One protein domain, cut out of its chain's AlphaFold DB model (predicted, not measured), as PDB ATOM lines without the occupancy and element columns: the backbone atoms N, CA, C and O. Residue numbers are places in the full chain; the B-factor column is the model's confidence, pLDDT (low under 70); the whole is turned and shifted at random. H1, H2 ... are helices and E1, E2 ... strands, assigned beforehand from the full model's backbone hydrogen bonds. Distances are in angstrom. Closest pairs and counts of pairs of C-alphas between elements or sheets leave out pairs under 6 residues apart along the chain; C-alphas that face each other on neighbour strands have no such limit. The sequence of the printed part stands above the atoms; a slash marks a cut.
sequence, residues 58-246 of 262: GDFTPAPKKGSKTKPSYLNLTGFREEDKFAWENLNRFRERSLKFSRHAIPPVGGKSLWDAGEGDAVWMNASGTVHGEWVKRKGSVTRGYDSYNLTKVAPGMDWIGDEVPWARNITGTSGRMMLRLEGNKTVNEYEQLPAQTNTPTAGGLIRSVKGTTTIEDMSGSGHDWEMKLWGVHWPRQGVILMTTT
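What this domain is: This is residues 58 to 246 of the 262 residues of an uncharacterized protein of Fusarium sp. AF-4 (UniProt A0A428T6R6). Little of this domain is regular structure: one five-stranded antiparallel sheet, E1 E2 E3 E4 E5 in order, curls like part of a barrel, with helix H1 over its open side and long loops around. Of 189 printed residues, 73 are in named elements, mixed in class: H1 H2 E1 H3 E2 E3 E4 E5. It is only just compact, close to loose: radius of gyration of the C-alphas 19.2 A, spans 55 by 44 by 29 A.

How they stand to each other: E1, residues 129 to 136, pairs with E2, 175 to 184 (N 131 to O 180, 2.8 A). E2, E3 (206 to 218), E4 (225 to 235) and E5 (240 to 245) form a meander of antiparallel neighbours: N 179 to O 215, 2.8 A; N 212 to O 230, 2.8 A; N 233 to O 242, 2.8 A. H1, residues 89 to 105, has 12 of 13 O i to N i+4 pairs within hydrogen-bond range; H2, 114 to 117, and H3, 151 to 154, are too short for any. No helix is on the sheet. H1 and H2 are close but not clearly touching, C-alphas 103 and 115 being 7.2 A apart.

Where its parts are: H1 begins at C-alpha 89 (39.634, -11.453, 8.283) and measures 25.2 A; E3 measures 36.5 A; E5 ends at C-alpha 245 (23.711, -4.608, -2.438).

The domain as a whole: The printed part has no cut. Links E1 to H3, H3 to E2 and E2 to E3 are among the long ones. Low-confidence residues include 152 to 170 and 192 to 201.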
ATOM      1  N   GLY A  58      29.053 -24.275   7.185       82.50
ATOM      2  CA  GLY A  58      30.444 -24.484   7.603       82.50
ATOM      3  C   GLY A  58      31.440 -24.685   6.454       82.50
ATOM      4  O   GLY A  58      32.628 -24.430   6.658       82.50
ATOM      5  N   ASP A  59      30.975 -25.022   5.245       87.19
ATOM      6  CA  ASP A  59      31.850 -25.213   4.074       87.19
ATOM      7  C   ASP A  59      32.552 -23.914   3.654       87.19
ATOM      8  O   ASP A  59      33.652 -23.934   3.105       87.19
ATOM      9  N   PHE A  60      31.959 -22.763   3.979       89.94
ATOM     10  CA  PHE A  60      32.588 -21.458   3.824       89.94
ATOM     11  C   PHE A  60      33.226 -20.982   5.136       89.94
ATOM     12  O   PHE A  60      32.559 -20.413   6.004       89.94
ATOM     13  N   THR A  61      34.539 -21.179   5.265       89.88
ATOM     14  CA  THR A  61      35.337 -20.736   6.419       89.88
ATOM     15  C   THR A  61      36.642 -20.091   5.927       89.88
ATOM     16  O   THR A  61      37.717 -20.671   6.073       89.88
ATOM     17  N   PRO A  62      36.592 -18.884   5.334       89.62
ATOM     18  CA  PRO A  62      37.749 -18.265   4.672       89.62
ATOM     19  C   PRO A  62      38.812 -17.732   5.647       89.62
ATOM     20  O   PRO A  62      39.958 -17.510   5.272       89.62
ATOM     21  N   ALA A  63      38.436 -17.488   6.904       87.69
ATOM     22  CA  ALA A  63      39.323 -16.992   7.952       87.69
ATOM     23  C   ALA A  63      39.058 -17.777   9.249       87.69
ATOM     24  O   ALA A  63      38.322 -17.297  10.118       87.69
ATOM     25  N   PRO A  64      39.589 -19.005   9.392       85.25
ATOM     26  CA  PRO A  64      39.415 -19.790  10.609       85.25
ATOM     27  C   PRO A  64      40.030 -19.068  11.819       85.25
ATOM     28  O   PRO A  64      40.965 -18.273  11.694       85.25
ATOM     29  N   LYS A  65      39.500 -19.333  13.022       83.19
ATOM     30  CA  LYS A  65      40.029 -18.741  14.261       83.19
ATOM     31  C   LYS A  65      41.515 -19.078  14.421       83.19
ATOM     32  O   LYS A  65      41.914 -20.224  14.209       83.19
ATOM     33  N   LYS A  66      42.318 -18.098  14.852       78.19
ATOM     34  CA  LYS A  66      43.742 -18.308  15.165       78.19
ATOM     35  C   LYS A  66      43.886 -19.453  16.175       78.19
ATOM     36  O   LYS A  66      43.229 -19.438  17.211       78.19
ATOM     37  N   GLY A  67      44.716 -20.442  15.847       76.88
ATOM     38  CA  GLY A  67      44.915 -21.653  16.654       76.88
ATOM     39  C   GLY A  67      43.963 -22.815  16.337       76.88
ATOM     40  O   GLY A  67      44.116 -23.889  16.913       76.88
ATOM     41  N   SER A  68      43.010 -22.649  15.413       82.75
ATOM     42  CA  SER A  68      42.220 -23.769  14.895       82.75
ATOM     43  C   SER A  68      43.048 -24.632  13.937       82.75
ATOM     44  O   SER A  68      43.805 -24.110  13.124       82.75
ATOM     45  N   LYS A  69      42.851 -25.958  13.977       84.56
ATOM     46  CA  LYS A  69      43.408 -26.906  12.989       84.56
ATOM     47  C   LYS A  69      42.680 -26.864  11.635       84.56
ATOM     48  O   LYS A  69      43.049 -27.587  10.715       84.56
ATOM     49  N   THR A  70      41.616 -26.068  11.523       84.81
ATOM     50  CA  THR A  70      40.796 -25.969  10.308       84.81
ATOM     51  C   THR A  70      41.521 -25.136   9.256       84.81
ATOM     52  O   THR A  70      41.946 -24.018   9.547       84.81
ATOM     53  N   LYS A  71      41.654 -25.669   8.040       87.75
ATOM     54  CA  LYS A  71      42.183 -24.918   6.895       87.75
ATOM     55  C   LYS A  71      41.128 -23.930   6.373       87.75
ATOM     56  O   LYS A  71      39.938 -24.212   6.519       87.75
ATOM     57  N   PRO A  72      41.533 -22.796   5.773       90.94
ATOM     58  CA  PRO A  72      40.608 -21.931   5.054       90.94
ATOM     59  C   PRO A  72      39.834 -22.713   3.989       90.94
ATOM     60  O   PRO A  72      40.417 -23.535   3.285       90.94
ATOM     61  N   SER A  73      38.533 -22.460   3.895       91.94
ATOM     62  CA  SER A  73      37.643 -23.079   2.913       91.94
ATOM     63  C   SER A  73      36.768 -22.020   2.254       91.94
ATOM     64  O   SER A  73      36.279 -21.104   2.922       91.94
ATOM     65  N   TYR A  74      36.591 -22.152   0.944       92.00
ATOM     66  CA  TYR A  74      35.948 -21.183   0.061       92.00
ATOM     67  C   TYR A  74      34.871 -21.875  -0.773       92.00
ATOM     68  O   TYR A  74      34.903 -23.092  -0.946       92.00
ATOM     69  N   LEU A  75      33.933 -21.099  -1.314       90.50
ATOM     70  CA  LEU A  75      32.902 -21.621  -2.212       90.50
ATOM     71  C   LEU A  75      33.213 -21.209  -3.642       90.50
ATOM     72  O   LEU A  75      33.721 -20.113  -3.883       90.50
ATOM     73  N   ASN A  76      32.838 -22.049  -4.609       88.19
ATOM     74  CA  ASN A  76      32.937 -21.700  -6.025       88.19
ATOM     75  C   ASN A  76      31.817 -20.739  -6.472       88.19
ATOM     76  O   ASN A  76      31.219 -20.883  -7.534       88.19
ATOM     77  N   LEU A  77      31.536 -19.734  -5.650       84.81
ATOM     78  CA  LEU A  77      30.530 -18.713  -5.880       84.81
ATOM     79  C   LEU A  77      31.246 -17.369  -5.992       84.81
ATOM     80  O   LEU A  77      32.058 -17.032  -5.133       84.81
ATOM     81  N   THR A  78      30.957 -16.594  -7.037       79.56
ATOM     82  CA  THR A  78      31.532 -15.251  -7.192       79.56
ATOM     83  C   THR A  78      31.277 -14.423  -5.937       79.56
ATOM     84  O   THR A  78      30.130 -14.306  -5.503       79.56
ATOM     85  N   GLY A  79      32.330 -13.844  -5.365       79.75
ATOM     86  CA  GLY A  79      32.262 -13.138  -4.092       79.75
ATOM     87  C   GLY A  79      32.655 -13.987  -2.884       79.75
ATOM     88  O   GLY A  79      32.721 -13.432  -1.796       79.75
ATOM     89  N   PHE A  80      32.900 -15.290  -3.054       87.06
ATOM     90  CA  PHE A  80      33.234 -16.262  -2.002       87.06
ATOM     91  C   PHE A  80      34.431 -17.151  -2.369       87.06
ATOM     92  O   PHE A  80      34.792 -18.038  -1.590       87.06
ATOM     93  N   ARG A  81      35.071 -16.917  -3.523       87.94
ATOM     94  CA  ARG A  81      36.258 -17.660  -3.957       87.94
ATOM     95  C   ARG A  81      37.511 -17.096  -3.294       87.94
ATOM     96  O   ARG A  81      37.573 -15.922  -2.927       87.94
ATOM     97  N   GLU A  82      38.548 -17.919  -3.191       89.75
ATOM     98  CA  GLU A  82      39.862 -17.469  -2.715       89.75
ATOM     99  C   GLU A  82      40.473 -16.423  -3.664       89.75
ATOM    100  O   GLU A  82      40.985 -15.385  -3.240       89.75
ATOM    101  N   GLU A  83      40.335 -16.659  -4.969       87.56
ATOM    102  CA  GLU A  83      40.879 -15.811  -6.032       87.56
ATOM    103  C   GLU A  83      40.230 -14.426  -6.147       87.56
ATOM    104  O   GLU A  83      40.807 -13.551  -6.797       87.56
ATOM    105  N   ASP A  84      39.091 -14.200  -5.485       82.75
ATOM    106  CA  ASP A  84      38.444 -12.886  -5.407       82.75
ATOM    107  C   ASP A  84      39.210 -11.923  -4.473       82.75
ATOM    108  O   ASP A  84      39.008 -10.707  -4.514       82.75
ATOM    109  N   LYS A  85      40.123 -12.456  -3.642       84.12
ATOM    110  CA  LYS A  85      41.055 -11.712  -2.773       84.12
ATOM    111  C   LYS A  85      40.396 -10.780  -1.744       84.12
ATOM    112  O   LYS A  85      41.046  -9.856  -1.245       84.12
ATOM    113  N   PHE A  86      39.145 -11.029  -1.354       83.25
ATOM    114  CA  PHE A  86      38.471 -10.264  -0.298       83.25
ATOM    115  C   PHE A  86      39.170 -10.374   1.069       83.25
ATOM    116  O   PHE A  86      39.786 -11.380   1.422       83.25
ATOM    117  N   ALA A  87      39.048  -9.318   1.881       85.81
ATOM    118  CA  ALA A  87      39.631  -9.238   3.221       85.81
ATOM    119  C   ALA A  87      38.791  -9.995   4.269       85.81
ATOM    120  O   ALA A  87      38.256  -9.384   5.199       85.81
ATOM    121  N   TRP A  88      38.675 -11.316   4.130       86.56
ATOM    122  CA  TRP A  88      37.807 -12.159   4.963       86.56
ATOM    123  C   TRP A  88      38.112 -12.132   6.465       86.56
ATOM    124  O   TRP A  88      37.226 -12.398   7.273       86.56
ATOM    125  N   GLU A  89      39.311 -11.716   6.874       82.38
ATOM    126  CA  GLU A  89      39.634 -11.453   8.283       82.38
ATOM    127  C   GLU A  89      38.679 -10.435   8.937       82.38
ATOM    128  O   GLU A  89      38.373 -10.525  10.129       82.38
ATOM    129  N   ASN A  90      38.162  -9.477   8.155       84.06
ATOM    130  CA  ASN A  90      37.205  -8.484   8.638       84.06
ATOM    131  C   ASN A  90      35.810  -9.069   8.881       84.06
ATOM    132  O   ASN A  90      35.063  -8.500   9.677       84.06
ATOM    133  N   LEU A  91      35.462 -10.199   8.255       84.38
ATOM    134  CA  LEU A  91      34.156 -10.836   8.434       84.38
ATOM    135  C   LEU A  91      33.963 -11.298   9.882       84.38
ATOM    136  O   LEU A  91      32.917 -11.040  10.474       84.38
ATOM    137  N   ASN A  92      34.987 -11.908  10.483       83.12
ATOM    138  CA  ASN A  92      34.932 -12.330  11.885       83.12
ATOM    139  C   ASN A  92      34.772 -11.132  12.821       83.12
ATOM    140  O   ASN A  92      33.916 -11.144  13.703       83.12
ATOM    141  N   ARG A  93      35.536 -10.060  12.581       84.88
ATOM    142  CA  ARG A  93      35.430  -8.818  13.357       84.88
ATOM    143  C   ARG A  93      34.039  -8.193  13.236       84.88
ATOM    144  O   ARG A  93      33.490  -7.725  14.232       84.88
ATOM    145  N   PHE A  94      33.477  -8.174  12.027       85.50
ATOM    146  CA  PHE A  94      32.120  -7.700  11.784       85.50
ATOM    147  C   PHE A  94      31.104  -8.551  12.551       85.50
ATOM    148  O   PHE A  94      30.323  -8.002  13.321       85.50
ATOM    149  N   ARG A  95      31.180  -9.882  12.430       84.88
ATOM    150  CA  ARG A  95      30.319 -10.827  13.152       84.88
ATOM    151  C   ARG A  95      30.364 -10.600  14.662       84.88
ATOM    152  O   ARG A  95      29.320 -10.432  15.282       84.88
ATOM    153  N   GLU A  96      31.553 -10.572  15.258       87.88
ATOM    154  CA  GLU A  96      31.728 -10.387  16.704       87.88
ATOM    155  C   GLU A  96      31.167  -9.045  17.184       87.88
ATOM    156  O   GLU A  96      30.480  -8.986  18.205       87.88
ATOM    157  N   ARG A  97      31.406  -7.968  16.428       88.19
ATOM    158  CA  ARG A  97      30.871  -6.644  16.753       88.19
ATOM    159  C   ARG A  97      29.346  -6.605  16.656       88.19
ATOM    160  O   ARG A  97      28.712  -6.073  17.564       88.19
ATOM    161  N   SER A  98      28.766  -7.179  15.604       87.38
ATOM    162  CA  SER A  98      27.314  -7.249  15.414       87.38
ATOM    163  C   SER A  98      26.639  -8.071  16.513       87.38
ATOM    164  O   SER A  98      25.630  -7.639  17.068       87.38
ATOM    165  N   LEU A  99      27.236  -9.202  16.909       87.50
ATOM    166  CA  LEU A  99      26.767 -10.000  18.048       87.50
ATOM    167  C   LEU A  99      26.833  -9.211  19.358       87.50
ATOM    168  O   LEU A  99      25.880  -9.227  20.133       87.50
ATOM    169  N   LYS A 100      27.934  -8.487  19.599       90.19
ATOM    170  CA  LYS A 100      28.085  -7.645  20.791       90.19
ATOM    171  C   LYS A 100      27.010  -6.559  20.854       90.19
ATOM    172  O   LYS A 100      26.442  -6.347  21.917       90.19
ATOM    173  N   PHE A 101      26.726  -5.885  19.740       89.50
ATOM    174  CA  PHE A 101      25.678  -4.865  19.681       89.50
ATOM    175  C   PHE A 101      24.280  -5.458  19.870       89.50
ATOM    176  O   PHE A 101      23.502  -4.911  20.644       89.50
ATOM    177  N   SER A 102      23.996  -6.607  19.258       87.31
ATOM    178  CA  SER A 102      22.688  -7.267  19.381       87.31
ATOM    179  C   SER A 102      22.410  -7.706  20.823       87.31
ATOM    180  O   SER A 102      21.371  -7.375  21.384       87.31
ATOM    181  N   ARG A 103      23.384  -8.355  21.475       86.50
ATOM    182  CA  ARG A 103      23.278  -8.778  22.886       86.50
ATOM    183  C   ARG A 103      23.287  -7.615  23.877       86.50
ATOM    184  O   ARG A 103      22.847  -7.774  25.008       86.50
ATOM    185  N   HIS A 104      23.824  -6.462  23.482       88.88
ATOM    186  CA  HIS A 104      23.737  -5.251  24.293       88.88
ATOM    187  C   HIS A 104      22.343  -4.622  24.211       88.88
ATOM    188  O   HIS A 104      21.827  -4.175  25.228       88.88
ATOM    189  N   ALA A 105      21.732  -4.618  23.023       86.62
ATOM    190  CA  ALA A 105      20.368  -4.133  22.830       86.62
ATOM    191  C   ALA A 105      19.325  -5.041  23.506       86.62
ATOM    192  O   ALA A 105      18.329  -4.543  24.022       86.62
ATOM    193  N   ILE A 106      19.565  -6.358  23.522       86.88
ATOM    194  CA  ILE A 106      18.673  -7.358  24.123       86.88
ATOM    195  C   ILE A 106      19.479  -8.198  25.124       86.88
ATOM    196  O   ILE A 106      20.041  -9.234  24.752       86.88
ATOM    197  N   PRO A 107      19.602  -7.734  26.382       84.69
ATOM    198  CA  PRO A 107      20.401  -8.415  27.388       84.69
ATOM    199  C   PRO A 107      19.744  -9.728  27.853       84.69
ATOM    200  O   PRO A 107      18.519  -9.868  27.802       84.69
ATOM    201  N   PRO A 108      20.534 -10.697  28.354       86.62
ATOM    202  CA  PRO A 108      20.001 -11.925  28.936       86.62
ATOM    203  C   PRO A 108      19.105 -11.649  30.148       86.62
ATOM    204  O   PRO A 108      19.458 -10.858  31.023       86.62
ATOM    205  N   VAL A 109      17.989 -12.372  30.245       83.31
ATOM    206  CA  VAL A 109      17.067 -12.315  31.388       83.31
ATOM    207  C   VAL A 109      17.188 -13.623  32.164       83.31
ATOM    208  O   VAL A 109      17.087 -14.708  31.593       83.31
ATOM    209  N   GLY A 110      17.476 -13.545  33.467       82.50
ATOM    210  CA  GLY A 110      17.627 -14.738  34.313       82.50
ATOM    211  C   GLY A 110      18.762 -15.678  33.879       82.50
ATOM    212  O   GLY A 110      18.634 -16.893  33.996       82.50
ATOM    213  N   GLY A 111      19.849 -15.137  33.314       81.44
ATOM    214  CA  GLY A 111      20.991 -15.922  32.825       81.44
ATOM    215  C   GLY A 111      20.757 -16.644  31.491       81.44
ATOM    216  O   GLY A 111      21.668 -17.306  30.998       81.44
ATOM    217  N   LYS A 112      19.574 -16.495  30.879       83.19
ATOM    218  CA  LYS A 112      19.244 -17.057  29.564       83.19
ATOM    219  C   LYS A 112      19.179 -15.955  28.510       83.19
ATOM    220  O   LYS A 112      18.535 -14.924  28.700       83.19
ATOM    221  N   SER A 113      19.850 -16.176  27.384       85.00
ATOM    222  CA  SER A 113      19.807 -15.272  26.232       85.00
ATOM    223  C   SER A 113      18.672 -15.687  25.298       85.00
ATOM    224  O   SER A 113      18.842 -16.569  24.457       85.00
ATOM    225  N   LEU A 114      17.508 -15.048  25.447       84.31
ATOM    226  CA  LEU A 114      16.350 -15.281  24.568       84.31
ATOM    227  C   LEU A 114      16.656 -14.920  23.109       84.31
ATOM    228  O   LEU A 114      16.096 -15.511  22.188       84.31
ATOM    229  N   TRP A 115      17.583 -13.981  22.900       85.62
ATOM    230  CA  TRP A 115      18.069 -13.595  21.580       85.62
ATOM    231  C   TRP A 115      18.855 -14.720  20.895       85.62
ATOM    232  O   TRP A 115      18.608 -15.015  19.725       85.62
ATOM    233  N   ASP A 116      19.767 -15.380  21.626       83.62
ATOM    234  CA  ASP A 116      20.531 -16.517  21.093       83.62
ATOM    235  C   ASP A 116      19.634 -17.749  20.882       83.62
ATOM    236  O   ASP A 116      19.870 -18.520  19.957       83.62
ATOM    237  N   ALA A 117      18.592 -17.923  21.700       80.56
ATOM    238  CA  ALA A 117      17.610 -18.994  21.524       80.56
ATOM    239  C   ALA A 117      16.623 -18.725  20.369       80.56
ATOM    240  O   ALA A 117      16.031 -19.661  19.833       80.56
ATOM    241  N   GLY A 118      16.452 -17.460  19.967       78.25
ATOM    242  CA  GLY A 118      15.409 -17.049  19.022       78.25
ATOM    243  C   GLY A 118      13.999 -17.108  19.622       78.25
ATOM    244  O   GLY A 118      13.015 -17.114  18.888       78.25
ATOM    245  N   GLU A 119      13.899 -17.162  20.948       81.94
ATOM    246  CA  GLU A 119      12.645 -17.308  21.698       81.94
ATOM    247  C   GLU A 119      12.084 -15.966  22.179       81.94
ATOM    248  O   GLU A 119      10.988 -15.921  22.732       81.94
ATOM    249  N   GLY A 120      12.817 -14.870  21.964       77.12
ATOM    250  CA  GLY A 120      12.365 -13.529  22.320       77.12
ATOM    251  C   GLY A 120      11.074 -13.112  21.610       77.12
ATOM    252  O   GLY A 120      10.722 -13.619  20.532       77.12
ATOM    253  N   ASP A 121      10.387 -12.144  22.215       80.31
ATOM    254  CA  ASP A 121       9.297 -11.431  21.559       80.31
ATOM    255  C   ASP A 121       9.821 -10.678  20.333       80.31
ATOM    256  O   ASP A 121      10.973 -10.238  20.282       80.31
ATOM    257  N   ALA A 122       8.971 -10.544  19.315       76.75
ATOM    258  CA  ALA A 122       9.340  -9.825  18.107       76.75
ATOM    259  C   ALA A 122       9.633  -8.354  18.429       76.75
ATOM    260  O   ALA A 122       8.732  -7.606  18.799       76.75
ATOM    261  N   VAL A 123      10.889  -7.943  18.236       81.38
ATOM    262  CA  VAL A 123      11.350  -6.569  18.488       81.38
ATOM    263  C   VAL A 123      10.600  -5.608  17.573       81.38
ATOM    264  O   VAL A 123      10.010  -4.629  18.022       81.38
ATOM    265  N   TRP A 124      10.560  -5.946  16.283       82.38
ATOM    266  CA  TRP A 124       9.739  -5.274  15.288       82.38
ATOM    267  C   TRP A 124       9.102  -6.332  14.402       82.38
ATOM    268  O   TRP A 124       9.798  -7.111  13.763       82.38
ATOM    269  N   MET A 125       7.773  -6.361  14.322       80.25
ATOM    270  CA  MET A 125       7.101  -7.234  13.355       80.25
ATOM    271  C   MET A 125       7.229  -6.689  11.932       80.25
ATOM    272  O   MET A 125       7.413  -7.457  10.993       80.25
ATOM    273  N   ASN A 126       7.186  -5.366  11.768       82.44
ATOM    274  CA  ASN A 126       7.361  -4.701  10.482       82.44
ATOM    275  C   ASN A 126       8.519  -3.699  10.557       82.44
ATOM    276  O   ASN A 126       8.445  -2.722  11.295       82.44
ATOM    277  N   ALA A 127       9.569  -3.939   9.773       83.56
ATOM    278  CA  ALA A 127      10.741  -3.078   9.684       83.56
ATOM    279  C   ALA A 127      10.631  -2.134   8.473       83.56
ATOM    280  O   ALA A 127      11.375  -2.266   7.503       83.56
ATOM    281  N   SER A 128       9.666  -1.214   8.515       89.44
ATOM    282  CA  SER A 128       9.487  -0.175   7.492       89.44
ATOM    283  C   SER A 128       9.707   1.206   8.102       89.44
ATOM    284  O   SER A 128       9.193   1.488   9.182       89.44
ATOM    285  N   GLY A 129      10.458   2.070   7.422       91.12
ATOM    286  CA  GLY A 129      10.765   3.414   7.914       91.12
ATOM    287  C   GLY A 129      12.064   3.973   7.347       91.12
ATOM    288  O   GLY A 129      12.726   3.327   6.538       91.12
ATOM    289  N   THR A 130      12.439   5.174   7.784       93.94
ATOM    290  CA  THR A 130      13.678   5.832   7.353       93.94
ATOM    291  C   THR A 130      14.596   6.055   8.543       93.94
ATOM    292  O   THR A 130      14.223   6.706   9.516       93.94
ATOM    293  N   VAL A 131      15.813   5.537   8.441       92.12
ATOM    294  CA  VAL A 131      16.891   5.748   9.402       92.12
ATOM    295  C   VAL A 131      17.840   6.789   8.829       92.12
ATOM    296  O   VAL A 131      18.293   6.663   7.694       92.12
ATOM    297  N   HIS A 132      18.147   7.808   9.625       94.88
ATOM    298  CA  HIS A 132      19.162   8.805   9.311       94.88
ATOM    299  C   HIS A 132      20.309   8.654  10.298       94.88
ATOM    300  O   HIS A 132      20.091   8.378  11.479       94.88
ATOM    301  N   GLY A 133      21.528   8.843   9.821       93.50
ATOM    302  CA  GLY A 133      22.702   8.821  10.671       93.50
ATOM    303  C   GLY A 133      23.912   9.402   9.972       93.50
ATOM    304  O   GLY A 133      23.881   9.757   8.795       93.50
ATOM    305  N   GLU A 134      24.998   9.478  10.719       93.06
ATOM    306  CA  GLU A 134      26.296   9.878  10.203       93.06
ATOM    307  C   GLU A 134      27.160   8.638   9.998       93.06
ATOM    308  O   GLU A 134      27.084   7.662  10.753       93.06
ATOM    309  N   TRP A 135      28.004   8.669   8.973       89.88
ATOM    310  CA  TRP A 135      29.020   7.654   8.760       89.88
ATOM    311  C   TRP A 135      30.404   8.258   8.956       89.88
ATOM    312  O   TRP A 135      30.660   9.422   8.657       89.88
ATOM    313  N   VAL A 136      31.321   7.429   9.450       90.06
ATOM    314  CA  VAL A 136      32.736   7.772   9.592       90.06
ATOM    315  C   VAL A 136      33.560   6.640   9.001       90.06
ATOM    316  O   VAL A 136      33.393   5.469   9.364       90.06
ATOM    317  N   LYS A 137      34.480   6.985   8.101       84.81
ATOM    318  CA  LYS A 137      35.431   6.056   7.498       84.81
ATOM    319  C   LYS A 137      36.426   5.605   8.548       84.81
ATOM    320  O   LYS A 137      37.181   6.393   9.113       84.81
ATOM    321  N   ARG A 138      36.469   4.299   8.783       82.94
ATOM    322  CA  ARG A 138      37.513   3.676   9.596       82.94
ATOM    323  C   ARG A 138      38.514   2.999   8.680       82.94
ATOM    324  O   ARG A 138      38.128   2.359   7.705       82.94
ATOM    325  N   LYS A 139      39.801   3.122   9.009       80.44
ATOM    326  CA  LYS A 139      40.849   2.371   8.314       80.44
ATOM    327  C   LYS A 139      40.566   0.873   8.471       80.44
ATOM    328  O   LYS A 139      40.297   0.403   9.580       80.44
ATOM    329  N   GLY A 140      40.575   0.152   7.351       73.75
ATOM    330  CA  GLY A 140      40.435  -1.303   7.341       73.75
ATOM    331  C   GLY A 140      41.608  -1.982   8.051       73.75
ATOM    332  O   GLY A 140      42.634  -1.355   8.307       73.75
ATOM    333  N   SER A 141      41.470  -3.274   8.367       77.25
ATOM    334  CA  SER A 141      42.591  -4.068   8.900       77.25
ATOM    335  C   SER A 141      43.766  -4.166   7.924       77.25
ATOM    336  O   SER A 141      44.907  -4.295   8.350       77.25
ATOM    337  N   VAL A 142      43.468  -4.099   6.626       80.25
ATOM    338  CA  VAL A 142      44.418  -4.183   5.521       80.25
ATOM    339  C   VAL A 142      44.119  -3.030   4.573       80.25
ATOM    340  O   VAL A 142      42.959  -2.810   4.212       80.25
ATOM    341  N   THR A 143      45.153  -2.295   4.173       80.69
ATOM    342  CA  THR A 143      45.042  -1.287   3.115       80.69
ATOM    343  C   THR A 143      44.773  -1.999   1.798       80.69
ATOM    344  O   THR A 143      45.534  -2.879   1.406       80.69
ATOM    345  N   ARG A 144      43.677  -1.644   1.129       76.88
ATOM    346  CA  ARG A 144      43.288  -2.231  -0.154       76.88
ATOM    347  C   ARG A 144      42.898  -1.141  -1.133       76.88
ATOM    348  O   ARG A 144      42.270  -0.159  -0.741       76.88
ATOM    349  N   GLY A 145      43.285  -1.346  -2.382       74.00
ATOM    350  CA  GLY A 145      42.945  -0.499  -3.519       74.00
ATOM    351  C   GLY A 145      42.213  -1.295  -4.595       74.00
ATOM    352  O   GLY A 145      41.805  -2.431  -4.359       74.00
ATOM    353  N   TYR A 146      42.076  -0.692  -5.771       72.44
ATOM    354  CA  TYR A 146      41.488  -1.319  -6.957       72.44
ATOM    355  C   TYR A 146      42.188  -2.651  -7.301       72.44
ATOM    356  O   TYR A 146      41.539  -3.694  -7.311       72.44
ATOM    357  N   ASP A 147      43.524  -2.648  -7.371       76.44
ATOM    358  CA  ASP A 147      44.355  -3.818  -7.727       76.44
ATOM    359  C   ASP A 147      44.335  -4.954  -6.691       76.44
ATOM    360  O   ASP A 147      44.878  -6.042  -6.898       76.44
ATOM    361  N   SER A 148      43.739  -4.709  -5.522       80.50
ATOM    362  CA  SER A 148      43.623  -5.718  -4.470       80.50
ATOM    363  C   SER A 148      42.505  -6.729  -4.728       80.50
ATOM    364  O   SER A 148      42.453  -7.733  -4.013       80.50
ATOM    365  N   TYR A 149      41.619  -6.469  -5.695       76.31
ATOM    366  CA  TYR A 149      40.454  -7.294  -6.020       76.31
ATOM    367  C   TYR A 149      40.560  -7.845  -7.442       76.31
ATOM    368  O   TYR A 149      41.034  -7.169  -8.349       76.31
ATOM    369  N   ASN A 150      40.083  -9.071  -7.656       75.12
ATOM    370  CA  ASN A 150      40.072  -9.683  -8.984       75.12
ATOM    371  C   ASN A 150      38.803  -9.300  -9.762       75.12
ATOM    372  O   ASN A 150      37.900 -10.112  -9.956       75.12
ATOM    373  N   LEU A 151      38.710  -8.031 -10.164       71.75
ATOM    374  CA  LEU A 151      37.491  -7.479 -10.762       71.75
ATOM    375  C   LEU A 151      37.142  -8.113 -12.113       71.75
ATOM    376  O   LEU A 151      35.961  -8.320 -12.379       71.75
ATOM    377  N   THR A 152      38.140  -8.536 -12.895       69.56
ATOM    378  CA  THR A 152      37.939  -9.264 -14.159       69.56
ATOM    379  C   THR A 152      37.168 -10.567 -13.957       69.56
ATOM    380  O   THR A 152      36.323 -10.918 -14.774       69.56
ATOM    381  N   LYS A 153      37.424 -11.290 -12.859       68.12
ATOM    382  CA  LYS A 153      36.682 -12.517 -12.527       68.12
ATOM    383  C   LYS A 153      35.370 -12.253 -11.790       68.12
ATOM    384  O   LYS A 153      34.429 -13.034 -11.926       68.12
ATOM    385  N   VAL A 154      35.300 -11.175 -11.010       66.81
ATOM    386  CA  VAL A 154      34.103 -10.818 -10.234       66.81
ATOM    387  C   VAL A 154      32.993 -10.252 -11.130       66.81
ATOM    388  O   VAL A 154      31.823 -10.578 -10.929       66.81
ATOM    389  N   ALA A 155      33.346  -9.460 -12.144       66.50
ATOM    390  CA  ALA A 155      32.423  -8.879 -13.116       66.50
ATOM    391  C   ALA A 155      33.025  -8.928 -14.541       66.50
ATOM    392  O   ALA A 155      33.473  -7.901 -15.052       66.50
ATOM    393  N   PRO A 156      33.069 -10.115 -15.181       64.62
ATOM    394  CA  PRO A 156      33.642 -10.262 -16.517       64.62
ATOM    395  C   PRO A 156      32.815  -9.518 -17.573       64.62
ATOM    396  O   PRO A 156      31.584  -9.536 -17.520       64.62
ATOM    397  N   GLY A 157      33.499  -8.906 -18.548       60.69
ATOM    398  CA  GLY A 157      32.877  -8.249 -19.707       60.69
ATOM    399  C   GLY A 157      32.253  -6.883 -19.416       60.69
ATOM    400  O   GLY A 157      31.398  -6.436 -20.176       60.69
ATOM    401  N   MET A 158      32.633  -6.246 -18.306       60.50
ATOM    402  CA  MET A 158      32.107  -4.944 -17.923       60.50
ATOM    403  C   MET A 158      33.180  -3.867 -18.017       60.50
ATOM    404  O   MET A 158      34.079  -3.817 -17.181       60.50
ATOM    405  N   ASP A 159      33.025  -2.983 -18.998       59.31
ATOM    406  CA  ASP A 159      33.839  -1.779 -19.124       59.31
ATOM    407  C   ASP A 159      33.254  -0.698 -18.214       59.31
ATOM    408  O   ASP A 159      32.214  -0.089 -18.490       59.31
ATOM    409  N   TRP A 160      33.890  -0.488 -17.065       61.97
ATOM    410  CA  TRP A 160      33.461   0.539 -16.127       61.97
ATOM    411  C   TRP A 160      33.874   1.917 -16.640       61.97
ATOM    412  O   TRP A 160      35.018   2.144 -17.029       61.97
ATOM    413  N   ILE A 161      32.967   2.893 -16.586       52.56
ATOM    414  CA  ILE A 161      33.349   4.287 -16.841       52.56
ATOM    415  C   ILE A 161      34.337   4.711 -15.747       52.56
ATOM    416  O   ILE A 161      33.973   4.777 -14.568       52.56
ATOM    417  N   GLY A 162      35.575   4.996 -16.148       57.53
ATOM    418  CA  GLY A 162      36.674   5.270 -15.227       57.53
ATOM    419  C   GLY A 162      37.334   4.011 -14.657       57.53
ATOM    420  O   GLY A 162      37.838   4.062 -13.536       57.53
ATOM    421  N   ASP A 163      37.310   2.893 -15.389       55.75
ATOM    422  CA  ASP A 163      38.133   1.726 -15.064       55.75
ATOM    423  C   ASP A 163      39.611   2.130 -15.005       55.75
ATOM    424  O   ASP A 163      40.061   2.958 -15.795       55.75
ATOM    425  N   GLU A 164      40.330   1.641 -13.994       57.66
ATOM    426  CA  GLU A 164      41.713   2.040 -13.665       57.66
ATOM    427  C   GLU A 164      41.932   3.530 -13.325       57.66
ATOM    428  O   GLU A 164      43.025   3.912 -12.904       57.66
ATOM    429  N   VAL A 165      40.902   4.383 -13.412       58.06
ATOM    430  CA  VAL A 165      40.993   5.776 -12.973       58.06
ATOM    431  C   VAL A 165      40.968   5.796 -11.448       58.06
ATOM    432  O   VAL A 165      39.974   5.388 -10.824       58.06
ATOM    433  N   PRO A 166      42.032   6.290 -10.794       49.19
ATOM    434  CA  PRO A 166      42.001   6.436  -9.358       49.19
ATOM    435  C   PRO A 166      40.874   7.426  -9.009       49.19
ATOM    436  O   PRO A 166      40.718   8.460  -9.649       49.19
ATOM    437  N   TRP A 167      40.056   7.109  -8.001       51.94
ATOM    438  CA  TRP A 167      39.037   8.031  -7.457       51.94
ATOM    439  C   TRP A 167      37.873   8.411  -8.392       51.94
ATOM    440  O   TRP A 167      37.382   9.529  -8.296       51.94
ATOM    441  N   ALA A 168      37.382   7.501  -9.241       60.88
ATOM    442  CA  ALA A 168      36.129   7.711  -9.976       60.88
ATOM    443  C   ALA A 168      34.914   7.877  -9.019       60.88
ATOM    444  O   ALA A 168      34.867   8.716  -8.126       60.88
ATOM    445  N   ARG A 169      33.891   7.039  -9.134       63.38
ATOM    446  CA  ARG A 169      32.661   7.110  -8.326       63.38
ATOM    447  C   ARG A 169      32.807   6.701  -6.838       63.38
ATOM    448  O   ARG A 169      31.852   6.254  -6.212       63.38
ATOM    449  N   ASN A 170      34.002   6.827  -6.264       68.94
ATOM    450  CA  ASN A 170      34.319   6.388  -4.906       68.94
ATOM    451  C   ASN A 170      34.084   7.491  -3.865       68.94
ATOM    452  O   ASN A 170      34.463   8.641  -4.067       68.94
ATOM    453  N   ILE A 171      33.572   7.101  -2.696       74.00
ATOM    454  CA  ILE A 171      33.484   7.970  -1.515       74.00
ATOM    455  C   ILE A 171      34.884   8.110  -0.901       74.00
ATOM    456  O   ILE A 171      35.464   7.149  -0.370       74.00
ATOM    457  N   THR A 172      35.461   9.304  -1.011       76.88
ATOM    458  CA  THR A 172      36.853   9.563  -0.615       76.88
ATOM    459  C   THR A 172      36.962  10.149   0.784       76.88
ATOM    460  O   THR A 172      37.939   9.834   1.476       76.88
ATOM    461  N   GLY A 173      35.945  10.890   1.223       81.25
ATOM    462  CA  GLY A 173      35.916  11.582   2.499       81.25
ATOM    463  C   GLY A 173      35.985  10.671   3.715       81.25
ATOM    464  O   GLY A 173      35.889   9.437   3.657       81.25
ATOM    465  N   THR A 174      36.227  11.303   4.855       87.56
ATOM    466  CA  THR A 174      36.402  10.639   6.148       87.56
ATOM    467  C   THR A 174      35.103  10.554   6.936       87.56
ATOM    468  O   THR A 174      34.990   9.690   7.807       87.56
ATOM    469  N   SER A 175      34.117  11.387   6.615       90.12
ATOM    470  CA  SER A 175      32.790  11.375   7.221       90.12
ATOM    471  C   SER A 175      31.721  11.946   6.294       90.12
ATOM    472  O   SER A 175      32.022  12.718   5.379       90.12
ATOM    473  N   GLY A 176      30.466  11.638   6.599       90.69
ATOM    474  CA  GLY A 176      29.319  12.179   5.886       90.69
ATOM    475  C   GLY A 176      27.991  11.710   6.471       90.69
ATOM    476  O   GLY A 176      27.938  11.216   7.601       90.69
ATOM    477  N   ARG A 177      26.912  11.860   5.701       92.50
ATOM    478  CA  ARG A 177      25.554  11.480   6.112       92.50
ATOM    479  C   ARG A 177      25.097  10.226   5.387       92.50
ATOM    480  O   ARG A 177      25.501   9.952   4.261       92.50
ATOM    481  N   MET A 178      24.282   9.428   6.059       92.31
ATOM    482  CA  MET A 178      23.677   8.227   5.511       92.31
ATOM    483  C   MET A 178      22.185   8.227   5.820       92.31
ATOM    484  O   MET A 178      21.766   8.403   6.965       92.31
ATOM    485  N   MET A 179      21.390   7.975   4.791       94.50
ATOM    486  CA  MET A 179      19.976   7.665   4.906       94.50
ATOM    487  C   MET A 179      19.768   6.212   4.490       94.50
ATOM    488  O   MET A 179      20.342   5.749   3.506       94.50
ATOM    489  N   LEU A 180      18.933   5.492   5.225       93.00
ATOM    490  CA  LEU A 180      18.473   4.159   4.879       93.00
ATOM    491  C   LEU A 180      16.951   4.129   4.974       93.00
ATOM    492  O   LEU A 180      16.389   4.184   6.065       93.00
ATOM    493  N   ARG A 181      16.283   4.004   3.831       94.00
ATOM    494  CA  ARG A 181      14.843   3.766   3.758       94.00
ATOM    495  C   ARG A 181      14.579   2.276   3.625       94.00
ATOM    496  O   ARG A 181      15.031   1.665   2.661       94.00
ATOM    497  N   LEU A 182      13.847   1.710   4.575       92.62
ATOM    498  CA  LEU A 182      13.452   0.308   4.619       92.62
ATOM    499  C   LEU A 182      11.990   0.145   4.201       92.62
ATOM    500  O   LEU A 182      11.100   0.848   4.677       92.62
ATOM    501  N   GLU A 183      11.768  -0.832   3.336       89.94
ATOM    502  CA  GLU A 183      10.479  -1.288   2.831       89.94
ATOM    503  C   GLU A 183      10.358  -2.775   3.206       89.94
ATOM    504  O   GLU A 183      10.866  -3.665   2.514       89.94
ATOM    505  N   GLY A 184       9.743  -3.047   4.359       80.62
ATOM    506  CA  GLY A 184       9.519  -4.405   4.842       80.62
ATOM    507  C   GLY A 184       8.338  -5.060   4.131       80.62
ATOM    508  O   GLY A 184       7.256  -4.476   4.044       80.62
ATOM    509  N   ASN A 185       8.513  -6.293   3.647       75.94
ATOM    510  CA  ASN A 185       7.388  -7.050   3.111       75.94
ATOM    511  C   ASN A 185       6.438  -7.466   4.253       75.94
ATOM    512  O   ASN A 185       6.855  -7.802   5.369       75.94
ATOM    513  N   LYS A 186       5.136  -7.440   3.965       69.94
ATOM    514  CA  LYS A 186       4.087  -7.886   4.884       69.94
ATOM    515  C   LYS A 186       4.055  -9.411   5.019       69.94
ATOM    516  O   LYS A 186       3.612  -9.893   6.057       69.94
ATOM    517  N   THR A 187       4.532 -10.149   4.014       73.06
ATOM    518  CA  THR A 187       4.548 -11.617   4.024       73.06
ATOM    519  C   THR A 187       5.574 -12.153   5.017       73.06
ATOM    520  O   THR A 187       6.750 -11.772   4.982       73.06
ATOM    521  N   VAL A 188       5.125 -13.055   5.884       76.50
ATOM    522  CA  VAL A 188       5.969 -13.786   6.831       76.50
ATOM    523  C   VAL A 188       6.182 -15.177   6.286       76.50
ATOM    524  O   VAL A 188       5.208 -15.842   5.953       76.50
ATOM    525  N   ASN A 189       7.438 -15.601   6.214       77.69
ATOM    526  CA  ASN A 189       7.757 -16.987   5.937       77.69
ATOM    527  C   ASN A 189       8.165 -17.642   7.255       77.69
ATOM    528  O   ASN A 189       9.031 -17.135   7.976       77.69
ATOM    529  N   GLU A 190       7.516 -18.751   7.567       78.62
ATOM    530  CA  GLU A 190       7.954 -19.664   8.613       78.62
ATOM    531  C   GLU A 190       8.924 -20.666   7.995       78.62
ATOM    532  O   GLU A 190       8.749 -21.092   6.853       78.62
ATOM    533  N   TYR A 191       9.981 -21.010   8.722       73.19
ATOM    534  CA  TYR A 191      10.917 -22.043   8.300       73.19
ATOM    535  C   TYR A 191      11.190 -22.999   9.451       73.19
ATOM    536  O   TYR A 191      11.224 -22.600  10.619       73.19
ATOM    537  N   GLU A 192      11.394 -24.269   9.106       65.69
ATOM    538  CA  GLU A 192      11.760 -25.278  10.084       65.69
ATOM    539  C   GLU A 192      13.145 -24.954  10.640       65.69
ATOM    540  O   GLU A 192      14.144 -24.839   9.923       65.69
ATOM    541  N   GLN A 193      13.183 -24.735  11.946       64.31
ATOM    542  CA  GLN A 193      14.407 -24.411  12.640       64.31
ATOM    543  C   GLN A 193      15.195 -25.702  12.861       64.31
ATOM    544  O   GLN A 193      14.637 -26.693  13.328       64.31
ATOM    545  N   LEU A 194      16.498 -25.689  12.557       62.53
ATOM    546  CA  LEU A 194      17.365 -26.815  12.904       62.53
ATOM    547  C   LEU A 194      17.210 -27.126  14.406       62.53
ATOM    548  O   LEU A 194      17.110 -26.181  15.201       62.53
ATOM    549  N   PRO A 195      17.198 -28.414  14.808       58.31
ATOM    550  CA  PRO A 195      17.158 -28.788  16.215       58.31
ATOM    551  C   PRO A 195      18.239 -28.014  16.955       58.31
ATOM    552  O   PRO A 195      19.336 -27.863  16.412       58.31
ATOM    553  N   ALA A 196      17.936 -27.530  18.161       56.59
ATOM    554  CA  ALA A 196      18.870 -26.782  18.995       56.59
ATOM    555  C   ALA A 196      20.078 -27.662  19.371       56.59
ATOM    556  O   ALA A 196      20.180 -28.187  20.478       56.59
ATOM    557  N   GLN A 197      20.994 -27.874  18.428       51.03
ATOM    558  CA  GLN A 197      22.280 -28.484  18.684       51.03
ATOM    559  C   GLN A 197      23.077 -27.472  19.492       51.03
ATOM    560  O   GLN A 197      23.217 -26.296  19.133       51.03
ATOM    561  N   THR A 198      23.531 -27.955  20.640       50.47
ATOM    562  CA  THR A 198      24.106 -27.201  21.742       50.47
ATOM    563  C   THR A 198      25.151 -26.207  21.224       50.47
ATOM    564  O   THR A 198      26.213 -26.607  20.749       50.47
ATOM    565  N   ASN A 199      24.839 -24.908  21.343       54.31
ATOM    566  CA  ASN A 199      25.675 -23.725  21.049       54.31
ATOM    567  C   ASN A 199      25.556 -23.051  19.667       54.31
ATOM    568  O   ASN A 199      26.375 -22.175  19.368       54.31
ATOM    569  N   THR A 200      24.554 -23.364  18.840       58.72
ATOM    570  CA  THR A 200      24.265 -22.546  17.642       58.72
ATOM    571  C   THR A 200      23.095 -21.587  17.889       58.72
ATOM    572  O   THR A 200      22.051 -22.044  18.344       58.72
ATOM    573  N   PRO A 201      23.252 -20.266  17.647       62.81
ATOM    574  CA  PRO A 201      22.149 -19.327  17.798       62.81
ATOM    575  C   PRO A 201      21.032 -19.660  16.819       62.81
ATOM    576  O   PRO A 201      21.288 -19.812  15.621       62.81
ATOM    577  N   THR A 202      19.807 -19.728  17.318       72.12
ATOM    578  CA  THR A 202      18.630 -19.991  16.502       72.12
ATOM    579  C   THR A 202      17.890 -18.716  16.161       72.12
ATOM    580  O   THR A 202      17.802 -17.791  16.962       72.12
ATOM    581  N   ALA A 203      17.371 -18.653  14.938       71.25
ATOM    582  CA  ALA A 203      16.840 -17.428  14.351       71.25
ATOM    583  C   ALA A 203      15.302 -17.308  14.452       71.25
ATOM    584  O   ALA A 203      14.670 -16.539  13.727       71.25
ATOM    585  N   GLY A 204      14.701 -18.052  15.385       74.75
ATOM    586  CA  GLY A 204      13.328 -17.872  15.862       74.75
ATOM    587  C   GLY A 204      12.216 -18.293  14.902       74.75
ATOM    588  O   GLY A 204      11.078 -17.867  15.101       74.75
ATOM    589  N   GLY A 205      12.536 -19.072  13.863       77.75
ATOM    590  CA  GLY A 205      11.583 -19.665  12.912       77.75
ATOM    591  C   GLY A 205      10.840 -18.690  11.992       77.75
ATOM    592  O   GLY A 205      10.095 -19.129  11.125       77.75
ATOM    593  N   LEU A 206      11.040 -17.376  12.145       83.44
ATOM    594  CA  LEU A 206      10.356 -16.337  11.372       83.44
ATOM    595  C   LEU A 206      11.348 -15.524  10.550       83.44
ATOM    596  O   LEU A 206      12.319 -14.982  11.082       83.44
ATOM    597  N   ILE A 207      11.066 -15.394   9.258       85.69
ATOM    598  CA  ILE A 207      11.899 -14.646   8.321       85.69
ATOM    599  C   ILE A 207      11.032 -13.787   7.402       85.69
ATOM    600  O   ILE A 207       9.940 -14.175   6.982       85.69
ATOM    601  N   ARG A 208      11.506 -12.579   7.097       85.00
ATOM    602  CA  ARG A 208      10.837 -11.654   6.177       85.00
ATOM    603  C   ARG A 208      11.819 -11.098   5.166       85.00
ATOM    604  O   ARG A 208      12.960 -10.795   5.506       85.00
ATOM    605  N   SER A 209      11.350 -10.902   3.939       85.56
ATOM    606  CA  SER A 209      12.101 -10.140   2.945       85.56
ATOM    607  C   SER A 209      11.991  -8.645   3.241       85.56
ATOM    608  O   SER A 209      10.911  -8.137   3.558       85.56
ATOM    609  N   VAL A 210      13.117  -7.945   3.135       87.56
ATOM    610  CA  VAL A 210      13.196  -6.492   3.275       87.56
ATOM    611  C   VAL A 210      13.947  -5.928   2.087       87.56
ATOM    612  O   VAL A 210      14.991  -6.443   1.678       87.56
ATOM    613  N   LYS A 211      13.416  -4.840   1.547       90.06
ATOM    614  CA  LYS A 211      14.080  -4.031   0.538       90.06
ATOM    615  C   LYS A 211      14.508  -2.721   1.180       90.06
ATOM    616  O   LYS A 211      13.811  -2.181   2.032       90.06
ATOM    617  N   GLY A 212      15.660  -2.211   0.777       90.62
ATOM    618  CA  GLY A 212      16.178  -0.942   1.255       90.62
ATOM    619  C   GLY A 212      16.635  -0.056   0.108       90.62
ATOM    620  O   GLY A 212      17.048  -0.539  -0.943       90.62
ATOM    621  N   THR A 213      16.584   1.249   0.319       92.25
ATOM    622  CA  THR A 213      17.317   2.227  -0.489       92.25
ATOM    623  C   THR A 213      18.208   2.999   0.464       92.25
ATOM    624  O   THR A 213      17.709   3.522   1.460       92.25
ATOM    625  N   THR A 214      19.515   3.022   0.213       91.06
ATOM    626  CA  THR A 214      20.437   3.822   1.022       91.06
ATOM    627  C   THR A 214      21.092   4.898   0.183       91.06
ATOM    628  O   THR A 214      21.537   4.637  -0.935       91.06
ATOM    629  N   THR A 215      21.134   6.094   0.755       91.12
ATOM    630  CA  THR A 215      21.806   7.264   0.207       91.12
ATOM    631  C   THR A 215      22.974   7.589   1.121       91.12
ATOM    632  O   THR A 215      22.789   7.731   2.331       91.12
ATOM    633  N   ILE A 216      24.172   7.672   0.560       89.75
ATOM    634  CA  ILE A 216      25.397   8.019   1.272       89.75
ATOM    635  C   ILE A 216      25.918   9.316   0.677       89.75
ATOM    636  O   ILE A 216      26.243   9.358  -0.502       89.75
ATOM    637  N   GLU A 217      26.003  10.344   1.501       89.50
ATOM    638  CA  GLU A 217      26.509  11.661   1.136       89.50
ATOM    639  C   GLU A 217      27.904  11.843   1.724       89.50
ATOM    640  O   GLU A 217      28.122  11.594   2.917       89.50
ATOM    641  N   ASP A 218      28.848  12.279   0.892       86.69
ATOM    642  CA  ASP A 218      30.206  12.625   1.298       86.69
ATOM    643  C   ASP A 218      30.343  14.126   1.568       86.69
ATOM    644  O   ASP A 218      30.495  14.925   0.650       86.69
ATOM    645  N   MET A 219      30.337  14.508   2.849       80.94
ATOM    646  CA  MET A 219      30.444  15.915   3.253       80.94
ATOM    647  C   MET A 219      31.888  16.436   3.289       80.94
ATOM    648  O   MET A 219      32.100  17.640   3.397       80.94
ATOM    649  N   SER A 220      32.885  15.544   3.281       77.00
ATOM    650  CA  SER A 220      34.297  15.891   3.536       77.00
ATOM    651  C   SER A 220      35.234  15.594   2.365       77.00
ATOM    652  O   SER A 220      36.367  16.072   2.358       77.00
ATOM    653  N   GLY A 221      34.789  14.780   1.410       71.25
ATOM    654  CA  GLY A 221      35.525  14.400   0.211       71.25
ATOM    655  C   GLY A 221      35.023  15.124  -1.034       71.25
ATOM    656  O   GLY A 221      34.883  16.343  -1.054       71.25
ATOM    657  N   SER A 222      34.774  14.365  -2.099       66.25
ATOM    658  CA  SER A 222      34.451  14.882  -3.437       66.25
ATOM    659  C   SER A 222      33.026  15.434  -3.594       66.25
ATOM    660  O   SER A 222      32.660  15.846  -4.692       66.25
ATOM    661  N   GLY A 223      32.218  15.449  -2.526       62.06
ATOM    662  CA  GLY A 223      30.839  15.949  -2.569       62.06
ATOM    663  C   GLY A 223      29.891  15.069  -3.386       62.06
ATOM    664  O   GLY A 223      28.903  15.561  -3.922       62.06
ATOM    665  N   HIS A 224      30.213  13.785  -3.559       72.25
ATOM    666  CA  HIS A 224      29.374  12.858  -4.310       72.25
ATOM    667  C   HIS A 224      28.371  12.145  -3.410       72.25
ATOM    668  O   HIS A 224      28.739  11.567  -2.384       72.25
ATOM    669  N   ASP A 225      27.129  12.109  -3.885       79.69
ATOM    670  CA  ASP A 225      26.063  11.309  -3.306       79.69
ATOM    671  C   ASP A 225      25.965   9.964  -4.015       79.69
ATOM    672  O   ASP A 225      26.036   9.859  -5.246       79.69
ATOM    673  N   TRP A 226      25.784   8.916  -3.221       82.00
ATOM    674  CA  TRP A 226      25.638   7.558  -3.702       82.00
ATOM    675  C   TRP A 226      24.308   6.971  -3.271       82.00
ATOM    676  O   TRP A 226      24.080   6.752  -2.083       82.00
ATOM    677  N   GLU A 227      23.459   6.639  -4.235       86.00
ATOM    678  CA  GLU A 227      22.228   5.898  -3.986       86.00
ATOM    679  C   GLU A 227      22.401   4.439  -4.419       86.00
ATOM    680  O   GLU A 227      22.844   4.142  -5.531       86.00
ATOM    681  N   MET A 228      22.052   3.501  -3.540       85.38
ATOM    682  CA  MET A 228      22.078   2.074  -3.851       85.38
ATOM    683  C   MET A 228      20.830   1.363  -3.325       85.38
ATOM    684  O   MET A 228      20.309   1.659  -2.247       85.38
ATOM    685  N   LYS A 229      20.381   0.367  -4.091       87.06
ATOM    686  CA  LYS A 229      19.312  -0.547  -3.686       87.06
ATOM    687  C   LYS A 229      19.898  -1.716  -2.906       87.06
ATOM    688  O   LYS A 229      20.886  -2.332  -3.314       87.06
ATOM    689  N   LEU A 230      19.253  -2.016  -1.791       88.00
ATOM    690  CA  LEU A 230      19.593  -3.084  -0.873       88.00
ATOM    691  C   LEU A 230      18.479  -4.123  -0.859       88.00
ATOM    692  O   LEU A 230      17.294  -3.792  -0.895       88.00
ATOM    693  N   TRP A 231      18.879  -5.380  -0.757       85.38
ATOM    694  CA  TRP A 231      17.981  -6.513  -0.607       85.38
ATOM    695  C   TRP A 231      18.448  -7.349   0.560       85.38
ATOM    696  O   TRP A 231      19.649  -7.570   0.749       85.38
ATOM    697  N   GLY A 232      17.498  -7.785   1.366       85.94
ATOM    698  CA  GLY A 232      17.834  -8.396   2.620       85.94
ATOM    699  C   GLY A 232      16.701  -9.141   3.275       85.94
ATOM    700  O   GLY A 232      15.634  -9.404   2.715       85.94
ATOM    701  N   VAL A 233      17.018  -9.499   4.503       86.88
ATOM    702  CA  VAL A 233      16.322 -10.485   5.296       86.88
ATOM    703  C   VAL A 233      16.233  -9.957   6.707       86.88
ATOM    704  O   VAL A 233      17.219  -9.464   7.254       86.88
ATOM    705  N   HIS A 234      15.052 -10.061   7.286       88.56
ATOM    706  CA  HIS A 234      14.765  -9.620   8.635       88.56
ATOM    707  C   HIS A 234      14.289 -10.793   9.483       88.56
ATOM    708  O   HIS A 234      13.405 -11.543   9.062       88.56
ATOM    709  N   TRP A 235      14.861 -10.900  10.682       89.25
ATOM    710  CA  TRP A 235      14.478 -11.851  11.723       89.25
ATOM    711  C   TRP A 235      13.748 -11.113  12.852       89.25
ATOM    712  O   TRP A 235      14.409 -10.534  13.721       89.25
ATOM    713  N   PRO A 236      12.398 -11.126  12.877       88.62
ATOM    714  CA  PRO A 236      11.606 -10.299  13.793       88.62
ATOM    715  C   PRO A 236      11.923 -10.516  15.277       88.62
ATOM    716  O   PRO A 236      12.032  -9.554  16.032       88.62
ATOM    717  N   ARG A 237      12.125 -11.774  15.695       85.06
ATOM    718  CA  ARG A 237      12.410 -12.151  17.098       85.06
ATOM    719  C   ARG A 237      13.798 -11.735  17.572       85.06
ATOM    720  O   ARG A 237      14.036 -11.608  18.765       85.06
ATOM    721  N   GLN A 238      14.717 -11.504  16.637       86.25
ATOM    722  CA  GLN A 238      16.075 -11.052  16.934       86.25
ATOM    723  C   GLN A 238      16.265  -9.551  16.687       86.25
ATOM    724  O   GLN A 238      17.267  -8.997  17.136       86.25
ATOM    725  N   GLY A 239      15.347  -8.900  15.963       86.75
ATOM    726  CA  GLY A 239      15.468  -7.494  15.567       86.75
ATOM    727  C   GLY A 239      16.641  -7.225  14.619       86.75
ATOM    728  O   GLY A 239      17.139  -6.103  14.554       86.75
ATOM    729  N   VAL A 240      17.127  -8.248  13.907       88.31
ATOM    730  CA  VAL A 240      18.289  -8.138  13.013       88.31
ATOM    731  C   VAL A 240      17.833  -8.102  11.565       88.31
ATOM    732  O   VAL A 240      16.999  -8.904  11.144       88.31
ATOM    733  N   ILE A 241      18.430  -7.195  10.794       88.88
ATOM    734  CA  ILE A 241      18.268  -7.118   9.345       88.88
ATOM    735  C   ILE A 241      19.643  -7.297   8.709       88.88
ATOM    736  O   ILE A 241      20.565  -6.528   8.984       88.88
ATOM    737  N   LEU A 242      19.782  -8.304   7.852       88.06
ATOM    738  CA  LEU A 242      20.951  -8.473   6.997       88.06
ATOM    739  C   LEU A 242      20.588  -8.019   5.591       88.06
ATOM    740  O   LEU A 242      19.658  -8.549   4.992       88.06
ATOM    741  N   MET A 243      21.335  -7.057   5.059       86.81
ATOM    742  CA  MET A 243      21.126  -6.544   3.711       86.81
ATOM    743  C   MET A 243      22.402  -6.626   2.894       86.81
ATOM    744  O   MET A 243      23.510  -6.489   3.410       86.81
ATOM    745  N   THR A 244      22.216  -6.807   1.597       81.31
ATOM    746  CA  THR A 244      23.277  -6.850   0.598       81.31
ATOM    747  C   THR A 244      22.911  -5.922  -0.549       81.31
ATOM    748  O   THR A 244      21.733  -5.708  -0.844       81.31
ATOM    749  N   THR A 245      23.915  -5.340  -1.191       74.75
ATOM    750  CA  THR A 245      23.711  -4.608  -2.438       74.75
ATOM    751  C   THR A 245      23.506  -5.607  -3.569       74.75
ATOM    752  O   THR A 245      24.185  -6.627  -3.640       74.75
ATOM    753  N   THR A 246      22.583  -5.314  -4.480       60.78
ATOM    754  CA  THR A 246      22.592  -5.934  -5.809       60.78
ATOM    755  C   THR A 246      23.385  -5.017  -6.719       60.78
ATOM    756  O   THR A 246      22.825  -4.124  -7.350       60.78
TER     757      THR A 246